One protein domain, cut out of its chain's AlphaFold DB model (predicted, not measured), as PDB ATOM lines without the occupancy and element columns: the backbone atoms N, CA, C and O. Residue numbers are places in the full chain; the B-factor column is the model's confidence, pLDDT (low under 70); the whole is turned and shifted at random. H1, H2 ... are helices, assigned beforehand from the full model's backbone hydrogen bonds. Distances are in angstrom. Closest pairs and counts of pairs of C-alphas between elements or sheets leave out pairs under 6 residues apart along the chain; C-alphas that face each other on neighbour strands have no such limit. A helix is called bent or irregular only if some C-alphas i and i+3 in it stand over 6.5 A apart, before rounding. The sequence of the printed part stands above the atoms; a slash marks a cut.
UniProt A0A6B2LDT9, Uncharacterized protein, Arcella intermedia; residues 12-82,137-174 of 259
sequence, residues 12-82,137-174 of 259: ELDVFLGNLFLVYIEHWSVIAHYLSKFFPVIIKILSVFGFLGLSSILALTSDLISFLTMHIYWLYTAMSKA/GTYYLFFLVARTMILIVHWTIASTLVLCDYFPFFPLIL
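AT A GLANCE: This is residues 12 to 82 and 137 to 174 of the 259 residues of an uncharacterized protein of Arcella intermedia (UniProt A0A6B2LDT9). A long bent helix, H1, and a long straight one, H4, make the long sides of a loose rod, with H2 and H3 end to end between them and short H5 sticking out at one end. The printed part has 109 residues with five named helices, H1 to H5, class all helix; the radius of gyration of the C-alphas is 18.5 A, the spans 66 by 31 by 17 A.

HOW THE PARTS SIT: Start at H1, residues 12 to 52, assigned by its hydrogen bonds as one helix but bent: C-alphas 37 and 40 are 7.2 A apart, and arms H1a, 12 to 37, and H1b, 40 to 52, stand at a steep tilt of 67 degrees. H1b and H2, residues 54 to 68, form a hairpin; their closest C-alphas, Gly 50 and Ile 57, are 5.8 A apart. H3, residues 70 to 82, touches H4, residues 137 to 166, closest at C-alphas Tyr 76 and Phe 143, 5.2 A. Every O i to N i+4 pair is within hydrogen-bond range in H2, H3, H4 and H5, residues 169 to 174; in H1a 21 of 22, in H1b 7 of 9.

IN THESE COORDINATES: Find C-alpha 12 at (-47.794, 8.518, -13.635); H1a runs 38.1 A. H4 runs 41.9 A to C-alpha 166 at (-25.652, 45.056, -47.514).

THE WHOLE: Across the cut, residues 83 to 136, C-alphas 82 and 137 are 9.8 A apart. Residue 170 has pLDDT under 70.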
ATOM      1  N   GLU A  12     -46.972   7.524 -14.337       86.38
ATOM      2  CA  GLU A  12     -47.794   8.518 -13.635       86.38
ATOM      3  C   GLU A  12     -47.353   9.949 -13.963       86.38
ATOM      4  O   GLU A  12     -48.177  10.828 -14.230       86.38
ATOM      5  N   LEU A  13     -46.037  10.192 -13.979       86.25
ATOM      6  CA  LEU A  13     -45.495  11.505 -14.322       86.25
ATOM      7  C   LEU A  13     -45.736  11.845 -15.799       86.25
ATOM      8  O   LEU A  13     -46.055  12.991 -16.109       86.25
ATOM      9  N   ASP A  14     -45.578  10.871 -16.695       88.38
ATOM     10  CA  ASP A  14     -45.797  11.036 -18.135       88.38
ATOM     11  C   ASP A  14     -47.253  11.420 -18.436       88.38
ATOM     12  O   ASP A  14     -47.511  12.419 -19.108       88.38
ATOM     13  N   VAL A  15     -48.214  10.710 -17.835       89.06
ATOM     14  CA  VAL A  15     -49.646  11.025 -17.950       89.06
ATOM     15  C   VAL A  15     -49.955  12.406 -17.370       89.06
ATOM     16  O   VAL A  15     -50.685  13.184 -17.987       89.06
ATOM     17  N   PHE A  16     -49.382  12.751 -16.212       91.00
ATOM     18  CA  PHE A  16     -49.573  14.068 -15.607       91.00
ATOM     19  C   PHE A  16     -49.032  15.204 -16.492       91.00
ATOM     20  O   PHE A  16     -49.759  16.164 -16.758       91.00
ATOM     21  N   LEU A  17     -47.790  15.098 -16.985       90.12
ATOM     22  CA  LEU A  17     -47.203  16.094 -17.891       90.12
ATOM     23  C   LEU A  17     -47.980  16.178 -19.204       90.12
ATOM     24  O   LEU A  17     -48.256  17.280 -19.674       90.12
ATOM     25  N   GLY A  18     -48.361  15.035 -19.774       90.75
ATOM     26  CA  GLY A  18     -49.169  14.961 -20.985       90.75
ATOM     27  C   GLY A  18     -50.487  15.716 -20.834       90.75
ATOM     28  O   GLY A  18     -50.777  16.603 -21.633       90.75
ATOM     29  N   ASN A  19     -51.240  15.443 -19.767       93.38
ATOM     30  CA  ASN A  19     -52.492  16.141 -19.477       93.38
ATOM     31  C   ASN A  19     -52.277  17.643 -19.249       93.38
ATOM     32  O   ASN A  19     -53.038  18.459 -19.767       93.38
ATOM     33  N   LEU A  20     -51.220  18.027 -18.527       92.75
ATOM     34  CA  LEU A  20     -50.885  19.433 -18.298       92.75
ATOM     35  C   LEU A  20     -50.592  20.169 -19.614       92.75
ATOM     36  O   LEU A  20     -51.096  21.273 -19.833       92.75
ATOM     37  N   PHE A  21     -49.794  19.567 -20.501       92.81
ATOM     38  CA  PHE A  21     -49.494  20.156 -21.803       92.81
ATOM     39  C   PHE A  21     -50.715  20.191 -22.711       92.81
ATOM     40  O   PHE A  21     -50.896  21.187 -23.403       92.81
ATOM     41  N   LEU A  22     -51.560  19.158 -22.695       93.88
ATOM     42  CA  LEU A  22     -52.801  19.142 -23.466       93.88
ATOM     43  C   LEU A  22     -53.722  20.285 -23.050       93.88
ATOM     44  O   LEU A  22     -54.103  21.075 -23.904       93.88
ATOM     45  N   VAL A  23     -53.975  20.457 -21.750       95.19
ATOM     46  CA  VAL A  23     -54.787  21.575 -21.242       95.19
ATOM     47  C   VAL A  23     -54.191  22.924 -21.656       95.19
ATOM     48  O   VAL A  23     -54.912  23.831 -22.073       95.19
ATOM     49  N   TYR A  24     -52.867  23.069 -21.589       94.25
ATOM     50  CA  TYR A  24     -52.200  24.299 -22.012       94.25
ATOM     51  C   TYR A  24     -52.339  24.559 -23.523       94.25
ATOM     52  O   TYR A  24     -52.623  25.683 -23.939       94.25
ATOM     53  N   ILE A  25     -52.160  23.529 -24.354       93.69
ATOM     54  CA  ILE A  25     -52.285  23.622 -25.815       93.69
ATOM     55  C   ILE A  25     -53.740  23.887 -26.216       93.69
ATOM     56  O   ILE A  25     -53.981  24.705 -27.101       93.69
ATOM     57  N   GLU A  26     -54.712  23.268 -25.548       94.81
ATOM     58  CA  GLU A  26     -56.140  23.531 -25.746       94.81
ATOM     59  C   GLU A  26     -56.480  24.980 -25.405       94.81
ATOM     60  O   GLU A  26     -57.130  25.666 -26.197       94.81
ATOM     61  N   HIS A  27     -55.966  25.503 -24.291       93.88
ATOM     62  CA  HIS A  27     -56.145  26.909 -23.951       93.88
ATOM     63  C   HIS A  27     -55.541  27.838 -25.016       93.88
ATOM     64  O   HIS A  27     -56.179  28.801 -25.451       93.88
ATOM     65  N   TRP A  28     -54.339  27.520 -25.507       94.50
ATOM     66  CA  TRP A  28     -53.735  28.265 -26.610       94.50
ATOM     67  C   TRP A  28     -54.532  28.142 -27.912       94.50
ATOM     68  O   TRP A  28     -54.607  29.107 -28.667       94.50
ATOM     69  N   SER A  29     -55.172  27.002 -28.175       93.44
ATOM     70  CA  SER A  29     -55.977  26.790 -29.383       93.44
ATOM     71  C   SER A  29     -57.168  27.750 -29.458       93.44
ATOM     72  O   SER A  29     -57.485  28.257 -30.534       93.44
ATOM     73  N   VAL A  30     -57.765  28.089 -28.309       94.25
ATOM     74  CA  VAL A  30     -58.827  29.098 -28.210       94.25
ATOM     75  C   VAL A  30     -58.284  30.471 -28.607       94.25
ATOM     76  O   VAL A  30     -58.864  31.142 -29.461       94.25
ATOM     77  N   ILE A  31     -57.130  30.869 -28.061       91.38
ATOM     78  CA  ILE A  31     -56.454  32.132 -28.411       91.38
ATOM     79  C   ILE A  31     -56.087  32.152 -29.903       91.38
ATOM     80  O   ILE A  31     -56.337  33.140 -30.595       91.38
ATOM     81  N   ALA A  32     -55.555  31.046 -30.422       92.06
ATOM     82  CA  ALA A  32     -55.194  30.891 -31.823       92.06
ATOM     83  C   ALA A  32     -56.418  30.959 -32.750       92.06
ATOM     84  O   ALA A  32     -56.318  31.513 -33.840       92.06
ATOM     85  N   HIS A  33     -57.586  30.470 -32.321       93.12
ATOM     86  CA  HIS A  33     -58.837  30.598 -33.070       93.12
ATOM     87  C   HIS A  33     -59.330  32.051 -33.136       93.12
ATOM     88  O   HIS A  33     -59.842  32.501 -34.162       93.12
ATOM     89  N   TYR A  34     -59.158  32.833 -32.069       90.88
ATOM     90  CA  TYR A  34     -59.407  34.274 -32.157       90.88
ATOM     91  C   TYR A  34     -58.406  34.947 -33.095       90.88
ATOM     92  O   TYR A  34     -58.811  35.733 -33.951       90.88
ATOM     93  N   LEU A  35     -57.124  34.583 -33.006       88.81
ATOM     94  CA  LEU A  35     -56.084  35.092 -33.896       88.81
ATOM     95  C   LEU A  35     -56.357  34.742 -35.366       88.81
ATOM     96  O   LEU A  35     -56.157  35.591 -36.234       88.81
ATOM     97  N   SER A  36     -56.883  33.545 -35.655       89.69
ATOM     98  CA  SER A  36     -57.215  33.096 -37.012       89.69
ATOM     99  C   SER A  36     -58.226  34.018 -37.696       89.69
ATOM    100  O   SER A  36     -58.125  34.262 -38.895       89.69
ATOM    101  N   LYS A  37     -59.163  34.606 -36.939       91.81
ATOM    102  CA  LYS A  37     -60.125  35.590 -37.467       91.81
ATOM    103  C   LYS A  37     -59.462  36.905 -37.886       91.81
ATOM    104  O   LYS A  37     -59.976  37.581 -38.773       91.81
ATOM    105  N   PHE A  38     -58.316  37.253 -37.298       89.75
ATOM    106  CA  PHE A  38     -57.553  38.454 -37.644       89.75
ATOM    107  C   PHE A  38     -56.581  38.255 -38.821       89.75
ATOM    108  O   PHE A  38     -56.123  39.249 -39.383       89.75
ATOM    109  N   PHE A  39     -56.307  37.021 -39.264       88.88
ATOM    110  CA  PHE A  39     -55.429  36.751 -40.418       88.88
ATOM    111  C   PHE A  39     -55.729  37.576 -41.681       88.88
ATOM    112  O   PHE A  39     -54.781  38.133 -42.234       88.88
ATOM    113  N   PRO A  40     -56.984  37.721 -42.161       92.00
ATOM    114  CA  PRO A  40     -57.247  38.532 -43.352       92.00
ATOM    115  C   PRO A  40     -56.859  40.006 -43.161       92.00
ATOM    116  O   PRO A  40     -56.377  40.647 -44.095       92.00
ATOM    117  N   VAL A  41     -57.014  40.539 -41.945       92.06
ATOM    118  CA  VAL A  41     -56.586  41.903 -41.607       92.06
ATOM    119  C   VAL A  41     -55.061  41.998 -41.618       92.06
ATOM    120  O   VAL A  41     -54.519  42.930 -42.206       92.06
ATOM    121  N   ILE A  42     -54.368  41.009 -41.047       90.81
ATOM    122  CA  ILE A  42     -52.899  40.937 -41.033       90.81
ATOM    123  C   ILE A  42     -52.338  40.890 -42.459       90.81
ATOM    124  O   ILE A  42     -51.417  41.638 -42.770       90.81
ATOM    125  N   ILE A  43     -52.924  40.086 -43.353       92.06
ATOM    126  CA  ILE A  43     -52.507  40.017 -44.763       92.06
ATOM    127  C   ILE A  43     -52.719  41.369 -45.452       92.06
ATOM    128  O   ILE A  43     -51.838  41.836 -46.169       92.06
ATOM    129  N   LYS A  44     -53.853  42.040 -45.205       92.25
ATOM    130  CA  LYS A  44     -54.111  43.375 -45.764       92.25
ATOM    131  C   LYS A  44     -53.084  44.402 -45.282       92.25
ATOM    132  O   LYS A  44     -52.613  45.202 -46.086       92.25
ATOM    133  N   ILE A  45     -52.720  44.362 -43.999       90.50
ATOM    134  CA  ILE A  45     -51.654  45.198 -43.432       90.50
ATOM    135  C   ILE A  45     -50.327  44.881 -44.132       90.50
ATOM    136  O   ILE A  45     -49.683  45.794 -44.640       90.50
ATOM    137  N   LEU A  46     -49.957  43.604 -44.244       92.06
ATOM    138  CA  LEU A  46     -48.711  43.178 -44.883       92.06
ATOM    139  C   LEU A  46     -48.614  43.660 -46.341       92.06
ATOM    140  O   LEU A  46     -47.565  44.144 -46.758       92.06
ATOM    141  N   SER A  47     -49.725  43.629 -47.083       90.44
ATOM    142  CA  SER A  47     -49.806  44.167 -48.445       90.44
ATOM    143  C   SER A  47     -49.575  45.682 -48.509       90.44
ATOM    144  O   SER A  47     -48.893  46.151 -49.415       90.44
ATOM    145  N   VAL A  48     -50.099  46.458 -47.553       91.31
ATOM    146  CA  VAL A  48     -49.852  47.913 -47.482       91.31
ATOM    147  C   VAL A  48     -48.386  48.200 -47.146       91.31
ATOM    148  O   VAL A  48     -47.765  49.061 -47.765       91.31
ATOM    149  N   PHE A  49     -47.799  47.444 -46.216       90.81
ATOM    150  CA  PHE A  49     -46.385  47.584 -45.865       90.81
ATOM    151  C   PHE A  49     -45.431  47.105 -46.963       90.81
ATOM    152  O   PHE A  49     -44.278  47.537 -46.988       90.81
ATOM    153  N   GLY A  50     -45.912  46.289 -47.903       87.38
ATOM    154  CA  GLY A  50     -45.152  45.888 -49.081       87.38
ATOM    155  C   GLY A  50     -44.778  47.032 -50.013       87.38
ATOM    156  O   GLY A  50     -43.739  46.960 -50.663       87.38
ATOM    157  N   PHE A  51     -45.538  48.131 -50.013       87.88
ATOM    158  CA  PHE A  51     -45.153  49.339 -50.747       87.88
ATOM    159  C   PHE A  51     -43.897  50.015 -50.173       87.88
ATOM    160  O   PHE A  51     -43.202  50.708 -50.908       87.88
ATOM    161  N   LEU A  52     -43.584  49.808 -48.887       85.56
ATOM    162  CA  LEU A  52     -42.384  50.365 -48.247       85.56
ATOM    163  C   LEU A  52     -41.108  49.554 -48.535       85.56
ATOM    164  O   LEU A  52     -40.014  50.045 -48.263       85.56
ATOM    165  N   GLY A  53     -41.229  48.344 -49.092       88.75
ATOM    166  CA  GLY A  53     -40.102  47.495 -49.476       88.75
ATOM    167  C   GLY A  53     -40.188  46.063 -48.943       88.75
ATOM    168  O   GLY A  53     -41.096  45.681 -48.209       88.75
ATOM    169  N   LEU A  54     -39.212  45.239 -49.324       86.44
ATOM    170  CA  LEU A  54     -39.144  43.836 -48.906       86.44
ATOM    171  C   LEU A  54     -38.702  43.690 -47.438       86.44
ATOM    172  O   LEU A  54     -39.187  42.806 -46.731       86.44
ATOM    173  N   SER A  55     -37.846  44.594 -46.954       90.00
ATOM    174  CA  SER A  55     -37.353  44.585 -45.573       90.00
ATOM    175  C   SER A  55     -38.471  44.826 -44.543       90.00
ATOM    176  O   SER A  55     -38.497  44.169 -43.504       90.00
ATOM    177  N   SER A  56     -39.448  45.694 -44.839       90.50
ATOM    178  CA  SER A  56     -40.601  45.932 -43.950       90.50
ATOM    179  C   SER A  56     -41.516  44.708 -43.849       90.50
ATOM    180  O   SER A  56     -41.943  44.355 -42.750       90.50
ATOM    181  N   ILE A  57     -41.783  44.024 -44.970       92.56
ATOM    182  CA  ILE A  57     -42.568  42.778 -44.980       92.56
ATOM    183  C   ILE A  57     -41.874  41.693 -44.148       92.56
ATOM    184  O   ILE A  57     -42.526  41.030 -43.338       92.56
ATOM    185  N   LEU A  58     -40.562  41.503 -44.334       92.00
ATOM    186  CA  LEU A  58     -39.793  40.507 -43.584       92.00
ATOM    187  C   LEU A  58     -39.786  40.795 -42.077       92.00
ATOM    188  O   LEU A  58     -39.967  39.866 -41.291       92.00
ATOM    189  N   ALA A  59     -39.642  42.062 -41.676       92.50
ATOM    190  CA  ALA A  59     -39.702  42.461 -40.271       92.50
ATOM    191  C   ALA A  59     -41.069  42.131 -39.644       92.50
ATOM    192  O   ALA A  59     -41.130  41.406 -38.653       92.50
ATOM    193  N   LEU A  60     -42.172  42.541 -40.282       92.81
ATOM    194  CA  LEU A  60     -43.526  42.229 -39.801       92.81
ATOM    195  C   LEU A  60     -43.810  40.720 -39.758       92.81
ATOM    196  O   LEU A  60     -44.498  40.234 -38.861       92.81
ATOM    197  N   THR A  61     -43.276  39.967 -40.721       91.75
ATOM    198  CA  THR A  61     -43.419  38.505 -40.756       91.75
ATOM    199  C   THR A  61     -42.676  37.853 -39.588       91.75
ATOM    200  O   THR A  61     -43.212  36.940 -38.961       91.75
ATOM    201  N   SER A  62     -41.477  38.339 -39.251       94.06
ATOM    202  CA  SER A  62     -40.726  37.889 -38.071       94.06
ATOM    203  C   SER A  62     -41.512  38.130 -36.778       94.06
ATOM    204  O   SER A  62     -41.629  37.223 -35.951       94.06
ATOM    205  N   ASP A  63     -42.108  39.313 -36.625       93.56
ATOM    206  CA  ASP A  63     -42.910  39.658 -35.445       93.56
ATOM    207  C   ASP A  63     -44.155  38.766 -35.322       93.56
ATOM    208  O   ASP A  63     -44.482  38.275 -34.236       93.56
ATOM    209  N   LEU A  64     -44.819  38.477 -36.446       92.62
ATOM    210  CA  LEU A  64     -45.967  37.572 -36.480       92.62
ATOM    211  C   LEU A  64     -45.582  36.142 -36.070       92.62
ATOM    212  O   LEU A  64     -46.297  35.509 -35.292       92.62
ATOM    213  N   ILE A  65     -44.446  35.635 -36.561       92.50
ATOM    214  CA  ILE A  65     -43.925  34.311 -36.186       92.50
ATOM    215  C   ILE A  65     -43.582  34.276 -34.692       92.50
ATOM    216  O   ILE A  65     -43.918  33.303 -34.011       92.50
ATOM    217  N   SER A  66     -42.963  35.333 -34.155       92.44
ATOM    218  CA  SER A  66     -42.691  35.470 -32.718       92.44
ATOM    219  C   SER A  66     -43.970  35.388 -31.881       92.44
ATOM    220  O   SER A  66     -44.022  34.637 -30.905       92.44
ATOM    221  N   PHE A  67     -45.028  36.094 -32.287       91.62
ATOM    222  CA  PHE A  67     -46.313  36.055 -31.591       91.62
ATOM    223  C   PHE A  67     -46.971  34.669 -31.662       91.62
ATOM    224  O   PHE A  67     -47.394  34.120 -30.643       91.62
ATOM    225  N   LEU A  68     -46.995  34.055 -32.848       91.12
ATOM    226  CA  LEU A  68     -47.611  32.745 -33.051       91.12
ATOM    227  C   LEU A  68     -46.903  31.639 -32.250       91.12
ATOM    228  O   LEU A  68     -47.546  30.717 -31.747       91.12
ATOM    229  N   THR A  69     -45.585  31.746 -32.088       94.06
ATOM    230  CA  THR A  69     -44.747  30.751 -31.396       94.06
ATOM    231  C   THR A  69     -44.578  31.001 -29.892       94.06
ATOM    232  O   THR A  69     -43.882  30.241 -29.213       94.06
ATOM    233  N   MET A  70     -45.255  32.009 -29.335       92.44
ATOM    234  CA  MET A  70     -45.148  32.396 -27.922       92.44
ATOM    235  C   MET A  70     -45.458  31.241 -26.953       92.44
ATOM    236  O   MET A  70     -44.750  31.056 -25.965       92.44
ATOM    237  N   HIS A  71     -46.465  30.419 -27.247       93.19
ATOM    238  CA  HIS A  71     -46.825  29.249 -26.437       93.19
ATOM    239  C   HIS A  71     -45.676  28.240 -26.264       93.19
ATOM    240  O   HIS A  71     -45.455  27.728 -25.167       93.19
ATOM    241  N   ILE A  72     -44.882  28.007 -27.316       94.06
ATOM    242  CA  ILE A  72     -43.724  27.100 -27.270       94.06
ATOM    243  C   ILE A  72     -42.626  27.686 -26.380       94.06
ATOM    244  O   ILE A  72     -41.976  26.953 -25.638       94.06
ATOM    245  N   TYR A  73     -42.433  29.007 -26.407       94.62
ATOM    246  CA  TYR A  73     -41.473  29.682 -25.533       94.62
ATOM    247  C   TYR A  73     -41.826  29.526 -24.045       94.62
ATOM    248  O   TYR A  73     -40.944  29.234 -23.230       94.62
ATOM    249  N   TRP A  74     -43.104  29.676 -23.691       94.38
ATOM    250  CA  TRP A  74     -43.569  29.487 -22.315       94.38
ATOM    251  C   TRP A  74     -43.417  28.041 -21.849       94.38
ATOM    252  O   TRP A  74     -42.858  27.818 -20.774       94.38
ATOM    253  N   LEU A  75     -43.822  27.066 -22.670       94.31
ATOM    254  CA  LEU A  75     -43.645  25.641 -22.368       94.31
ATOM    255  C   LEU A  75     -42.169  25.269 -22.201       94.31
ATOM    256  O   LEU A  75     -41.797  24.631 -21.218       94.31
ATOM    257  N   TYR A  76     -41.306  25.732 -23.109       95.69
ATOM    258  CA  TYR A  76     -39.861  25.543 -22.999       95.69
ATOM    259  C   TYR A  76     -39.308  26.124 -21.693       95.69
ATOM    260  O   TYR A  76     -38.529  25.470 -21.002       95.69
ATOM    261  N   THR A  77     -39.718  27.341 -21.331       95.38
ATOM    262  CA  THR A  77     -39.247  27.998 -20.105       95.38
ATOM    263  C   THR A  77     -39.710  27.240 -18.863       95.38
ATOM    264  O   THR A  77     -38.898  26.994 -17.972       95.38
ATOM    265  N   ALA A  78     -40.975  26.813 -18.821       94.94
ATOM    266  CA  ALA A  78     -41.514  26.003 -17.733       94.94
ATOM    267  C   ALA A  78     -40.726  24.694 -17.566       94.94
ATOM    268  O   ALA A  78     -40.266  24.383 -16.466       94.94
ATOM    269  N   MET A  79     -40.478  23.978 -18.665       94.50
ATOM    270  CA  MET A  79     -39.735  22.715 -18.636       94.50
ATOM    271  C   MET A  79     -38.261  22.883 -18.302       94.50
ATOM    272  O   MET A  79     -37.721  22.114 -17.510       94.50
ATOM    273  N   SER A  80     -37.615  23.920 -18.829       95.38
ATOM    274  CA  SER A  80     -36.240  24.270 -18.473       95.38
ATOM    275  C   SER A  80     -36.109  24.546 -16.971       95.38
ATOM    276  O   SER A  80     -35.194  24.041 -16.317       95.38
ATOM    277  N   LYS A  81     -37.070  25.272 -16.381       95.69
ATOM    278  CA  LYS A  81     -37.108  25.503 -14.932       95.69
ATOM    279  C   LYS A  81     -37.314  24.210 -14.159       95.69
ATOM    280  O   LYS A  81     -36.523  23.945 -13.255       95.69
ATOM    281  N   ALA A  82     -38.293  23.393 -14.533       93.81
ATOM    282  CA  ALA A  82     -38.558  22.123 -13.865       93.81
ATOM    283  C   ALA A  82     -37.333  21.185 -13.899       93.81
ATOM    284  O   ALA A  82     -36.914  20.679 -12.859       93.81
ATOM    285  N   GLY A 137     -36.320  14.899 -18.828       92.19
ATOM    286  CA  GLY A 137     -35.312  15.099 -19.860       92.19
ATOM    287  C   GLY A 137     -35.864  14.948 -21.279       92.19
ATOM    288  O   GLY A 137     -35.570  15.792 -22.122       92.19
ATOM    289  N   THR A 138     -36.689  13.931 -21.556       91.94
ATOM    290  CA  THR A 138     -37.283  13.733 -22.893       91.94
ATOM    291  C   THR A 138     -38.197  14.892 -23.282       91.94
ATOM    292  O   THR A 138     -38.061  15.434 -24.380       91.94
ATOM    293  N   TYR A 139     -39.069  15.340 -22.376       91.88
ATOM    294  CA  TYR A 139     -39.932  16.498 -22.627       91.88
ATOM    295  C   TYR A 139     -39.141  17.802 -22.769       91.88
ATOM    296  O   TYR A 139     -39.430  18.604 -23.659       91.88
ATOM    297  N   TYR A 140     -38.113  18.014 -21.940       94.62
ATOM    298  CA  TYR A 140     -37.221  19.162 -22.093       94.62
ATOM    299  C   TYR A 140     -36.545  19.170 -23.471       94.62
ATOM    300  O   TYR A 140     -36.564  20.198 -24.147       94.62
ATOM    301  N   LEU A 141     -36.003  18.031 -23.919       94.50
ATOM    302  CA  LEU A 141     -35.376  17.903 -25.236       94.50
ATOM    303  C   LEU A 141     -36.366  18.164 -26.376       94.50
ATOM    304  O   LEU A 141     -36.017  18.854 -27.330       94.50
ATOM    305  N   PHE A 142     -37.603  17.678 -26.270       93.75
ATOM    306  CA  PHE A 142     -38.640  17.936 -27.268       93.75
ATOM    307  C   PHE A 142     -38.907  19.440 -27.443       93.75
ATOM    308  O   PHE A 142     -38.814  19.970 -28.555       93.75
ATOM    309  N   PHE A 143     -39.162  20.159 -26.345       93.44
ATOM    310  CA  PHE A 143     -39.391  21.606 -26.401       93.44
ATOM    311  C   PHE A 143     -38.130  22.396 -26.755       93.44
ATOM    312  O   PHE A 143     -38.228  23.440 -27.400       93.44
ATOM    313  N   LEU A 144     -36.945  21.902 -26.384       96.31
ATOM    314  CA  LEU A 144     -35.670  22.471 -26.806       96.31
ATOM    315  C   LEU A 144     -35.533  22.405 -28.330       96.31
ATOM    316  O   LEU A 144     -35.272  23.432 -28.952       96.31
ATOM    317  N   VAL A 145     -35.766  21.239 -28.941       96.94
ATOM    318  CA  VAL A 145     -35.712  21.082 -30.402       96.94
ATOM    319  C   VAL A 145     -36.721  22.015 -31.069       96.94
ATOM    320  O   VAL A 145     -36.331  22.805 -31.927       96.94
ATOM    321  N   ALA A 146     -37.978  22.026 -30.618       95.38
ATOM    322  CA  ALA A 146     -38.993  22.938 -31.147       95.38
ATOM    323  C   ALA A 146     -38.550  24.413 -31.062       95.38
ATOM    324  O   ALA A 146     -38.630  25.156 -32.044       95.38
ATOM    325  N   ARG A 147     -37.996  24.833 -29.916       95.81
ATOM    326  CA  ARG A 147     -37.486  26.194 -29.712       95.81
ATOM    327  C   ARG A 147     -36.308  26.514 -30.630       95.81
ATOM    328  O   ARG A 147     -36.262  27.620 -31.171       95.81
ATOM    329  N   THR A 148     -35.377  25.580 -30.814       96.19
ATOM    330  CA  THR A 148     -34.226  25.768 -31.713       96.19
ATOM    331  C   THR A 148     -34.657  25.898 -33.169       96.19
ATOM    332  O   THR A 148     -34.150  26.780 -33.853       96.19
ATOM    333  N   MET A 149     -35.656  25.132 -33.621       96.69
ATOM    334  CA  MET A 149     -36.213  25.264 -34.973       96.69
ATOM    335  C   MET A 149     -36.793  26.661 -35.207       96.69
ATOM    336  O   MET A 149     -36.499  27.298 -36.216       96.69
ATOM    337  N   ILE A 150     -37.541  27.195 -34.238       95.69
ATOM    338  CA  ILE A 150     -38.087  28.557 -34.317       95.69
ATOM    339  C   ILE A 150     -36.970  29.603 -34.334       95.69
ATOM    340  O   ILE A 150     -37.053  30.578 -35.077       95.69
ATOM    341  N   LEU A 151     -35.922  29.427 -33.523       96.06
ATOM    342  CA  LEU A 151     -34.769  30.330 -33.547       96.06
ATOM    343  C   LEU A 151     -34.096  30.318 -34.915       96.06
ATOM    344  O   LEU A 151     -33.828  31.392 -35.440       96.06
ATOM    345  N   ILE A 152     -33.881  29.145 -35.514       97.12
ATOM    346  CA  ILE A 152     -33.298  29.029 -36.857       97.12
ATOM    347  C   ILE A 152     -34.124  29.834 -37.867       97.12
ATOM    348  O   ILE A 152     -33.541  30.588 -38.637       97.12
ATOM    349  N   VAL A 153     -35.458  29.768 -37.815       95.75
ATOM    350  CA  VAL A 153     -36.333  30.583 -38.681       95.75
ATOM    351  C   VAL A 153     -36.133  32.091 -38.463       95.75
ATOM    352  O   VAL A 153     -36.066  32.852 -39.422       95.75
ATOM    353  N   HIS A 154     -35.990  32.552 -37.221       95.25
ATOM    354  CA  HIS A 154     -35.707  33.972 -36.969       95.25
ATOM    355  C   HIS A 154     -34.326  34.375 -37.496       95.25
ATOM    356  O   HIS A 154     -34.174  35.436 -38.100       95.25
ATOM    357  N   TRP A 155     -33.325  33.512 -37.316       96.44
ATOM    358  CA  TRP A 155     -31.981  33.721 -37.845       96.44
ATOM    359  C   TRP A 155     -31.963  33.765 -39.375       96.44
ATOM    360  O   TRP A 155     -31.247  34.593 -39.935       96.44
ATOM    361  N   THR A 156     -32.756  32.943 -40.070       95.06
ATOM    362  CA  THR A 156     -32.831  32.986 -41.538       95.06
ATOM    363  C   THR A 156     -33.495  34.265 -42.040       95.06
ATOM    364  O   THR A 156     -32.993  34.867 -42.991       95.06
ATOM    365  N   ILE A 157     -34.562  34.738 -41.387       94.19
ATOM    366  CA  ILE A 157     -35.201  36.019 -41.733       94.19
ATOM    367  C   ILE A 157     -34.234  37.184 -41.492       94.19
ATOM    368  O   ILE A 157     -34.026  38.001 -42.388       94.19
ATOM    369  N   ALA A 158     -33.582  37.226 -40.327       93.31
ATOM    370  CA  ALA A 158     -32.591  38.250 -39.999       93.31
ATOM    371  C   ALA A 158     -31.399  38.227 -40.968       93.31
ATOM    372  O   ALA A 158     -30.963  39.269 -41.450       93.31
ATOM    373  N   SER A 159     -30.904  37.037 -41.322       91.56
ATOM    374  CA  SER A 159     -29.839  36.889 -42.316       91.56
ATOM    375  C   SER A 159     -30.277  37.364 -43.701       91.56
ATOM    376  O   SER A 159     -29.460  37.928 -44.423       91.56
ATOM    377  N   THR A 160     -31.540  37.148 -44.079       89.88
ATOM    378  CA  THR A 160     -32.088  37.629 -45.356       89.88
ATOM    379  C   THR A 160     -32.201  39.152 -45.365       89.88
ATOM    380  O   THR A 160     -31.845  39.769 -46.359       89.88
ATOM    381  N   LEU A 161     -32.611  39.767 -44.251       91.31
ATOM    382  CA  LEU A 161     -32.632  41.225 -44.081       91.31
ATOM    383  C   LEU A 161     -31.241  41.845 -44.238       91.31
ATOM    384  O   LEU A 161     -31.054  42.749 -45.047       91.31
ATOM    385  N   VAL A 162     -30.244  41.307 -43.529       89.19
ATOM    386  CA  VAL A 162     -28.850  41.762 -43.641       89.19
ATOM    387  C   VAL A 162     -28.330  41.555 -45.061       89.19
ATOM    388  O   VAL A 162     -27.681  42.435 -45.622       89.19
ATOM    389  N   LEU A 163     -28.637  40.415 -45.684       86.69
ATOM    390  CA  LEU A 163     -28.283  40.211 -47.081       86.69
ATOM    391  C   LEU A 163     -28.945  41.280 -47.953       86.69
ATOM    392  O   LEU A 163     -28.271  41.848 -48.799       86.69
ATOM    393  N   CYS A 164     -30.211  41.620 -47.724       84.94
ATOM    394  CA  CYS A 164     -30.886  42.621 -48.532       84.94
ATOM    395  C   CYS A 164     -30.313  44.033 -48.409       84.94
ATOM    396  O   CYS A 164     -30.219  44.726 -49.420       84.94
ATOM    397  N   ASP A 165     -29.893  44.429 -47.210       83.50
ATOM    398  CA  ASP A 165     -29.399  45.783 -46.963       83.50
ATOM    399  C   ASP A 165     -27.936  45.968 -47.402       83.50
ATOM    400  O   ASP A 165     -27.564  47.015 -47.933       83.50
ATOM    401  N   TYR A 166     -27.083  44.956 -47.203       82.19
ATOM    402  CA  TYR A 166     -25.652  45.056 -47.514       82.19
ATOM    403  C   TYR A 166     -25.292  44.554 -48.913       82.19
ATOM    404  O   TYR A 166     -24.240  44.929 -49.446       82.19
ATOM    405  N   PHE A 167     -26.115  43.692 -49.517       79.31
ATOM    406  CA  PHE A 167     -25.805  43.129 -50.822       79.31
ATOM    407  C   PHE A 167     -26.114  44.142 -51.932       79.31
ATOM    408  O   PHE A 167     -27.238  44.632 -52.043       79.31
ATOM    409  N   PRO A 168     -25.141  44.460 -52.802       76.69
ATOM    410  CA  PRO A 168     -25.325  45.396 -53.905       76.69
ATOM    411  C   PRO A 168     -26.173  44.778 -55.034       76.69
ATOM    412  O   PRO A 168     -25.674  44.527 -56.135       76.69
ATOM    413  N   PHE A 169     -27.473  44.566 -54.797       75.06
ATOM    414  CA  PHE A 169     -28.410  44.089 -55.820       75.06
ATOM    415  C   PHE A 169     -28.448  45.018 -57.031       75.06
ATOM    416  O   PHE A 169     -28.477  44.554 -58.166       75.06
ATOM    417  N   PHE A 170     -28.404  46.332 -56.799       69.69
ATOM    418  CA  PHE A 170     -28.493  47.329 -57.860       69.69
ATOM    419  C   PHE A 170     -27.316  47.246 -58.860       69.69
ATOM    420  O   PHE A 170     -27.576  47.103 -60.058       69.69
ATOM    421  N   PRO A 171     -26.038  47.219 -58.424       74.44
ATOM    422  CA  PRO A 171     -24.910  46.941 -59.315       74.44
ATOM    423  C   PRO A 171     -24.977  45.589 -60.032       74.44
ATOM    424  O   PRO A 171     -24.604  45.517 -61.198       74.44
ATOM    425  N   LEU A 172     -25.461  44.528 -59.374       74.19
ATOM    426  CA  LEU A 172     -25.580  43.201 -59.991       74.19
ATOM    427  C   LEU A 172     -26.633  43.164 -61.099       74.19
ATOM    428  O   LEU A 172     -26.365  42.647 -62.181       74.19
ATOM    429  N   ILE A 173     -27.805  43.755 -60.867       78.81
ATOM    430  CA  ILE A 173     -28.869  43.846 -61.875       78.81
ATOM    431  C   ILE A 173     -28.392  44.669 -63.079       78.81
ATOM    432  O   ILE A 173     -28.594  44.260 -64.223       78.81
ATOM    433  N   LEU A 174     -27.707  45.792 -62.839       74.81
ATOM    434  CA  LEU A 174     -27.102  46.591 -63.909       74.81
ATOM    435  C   LEU A 174     -26.015  45.823 -64.665       74.81
ATOM    436  O   LEU A 174     -25.945  45.924 -65.886       74.81
TER     437      LEU A 174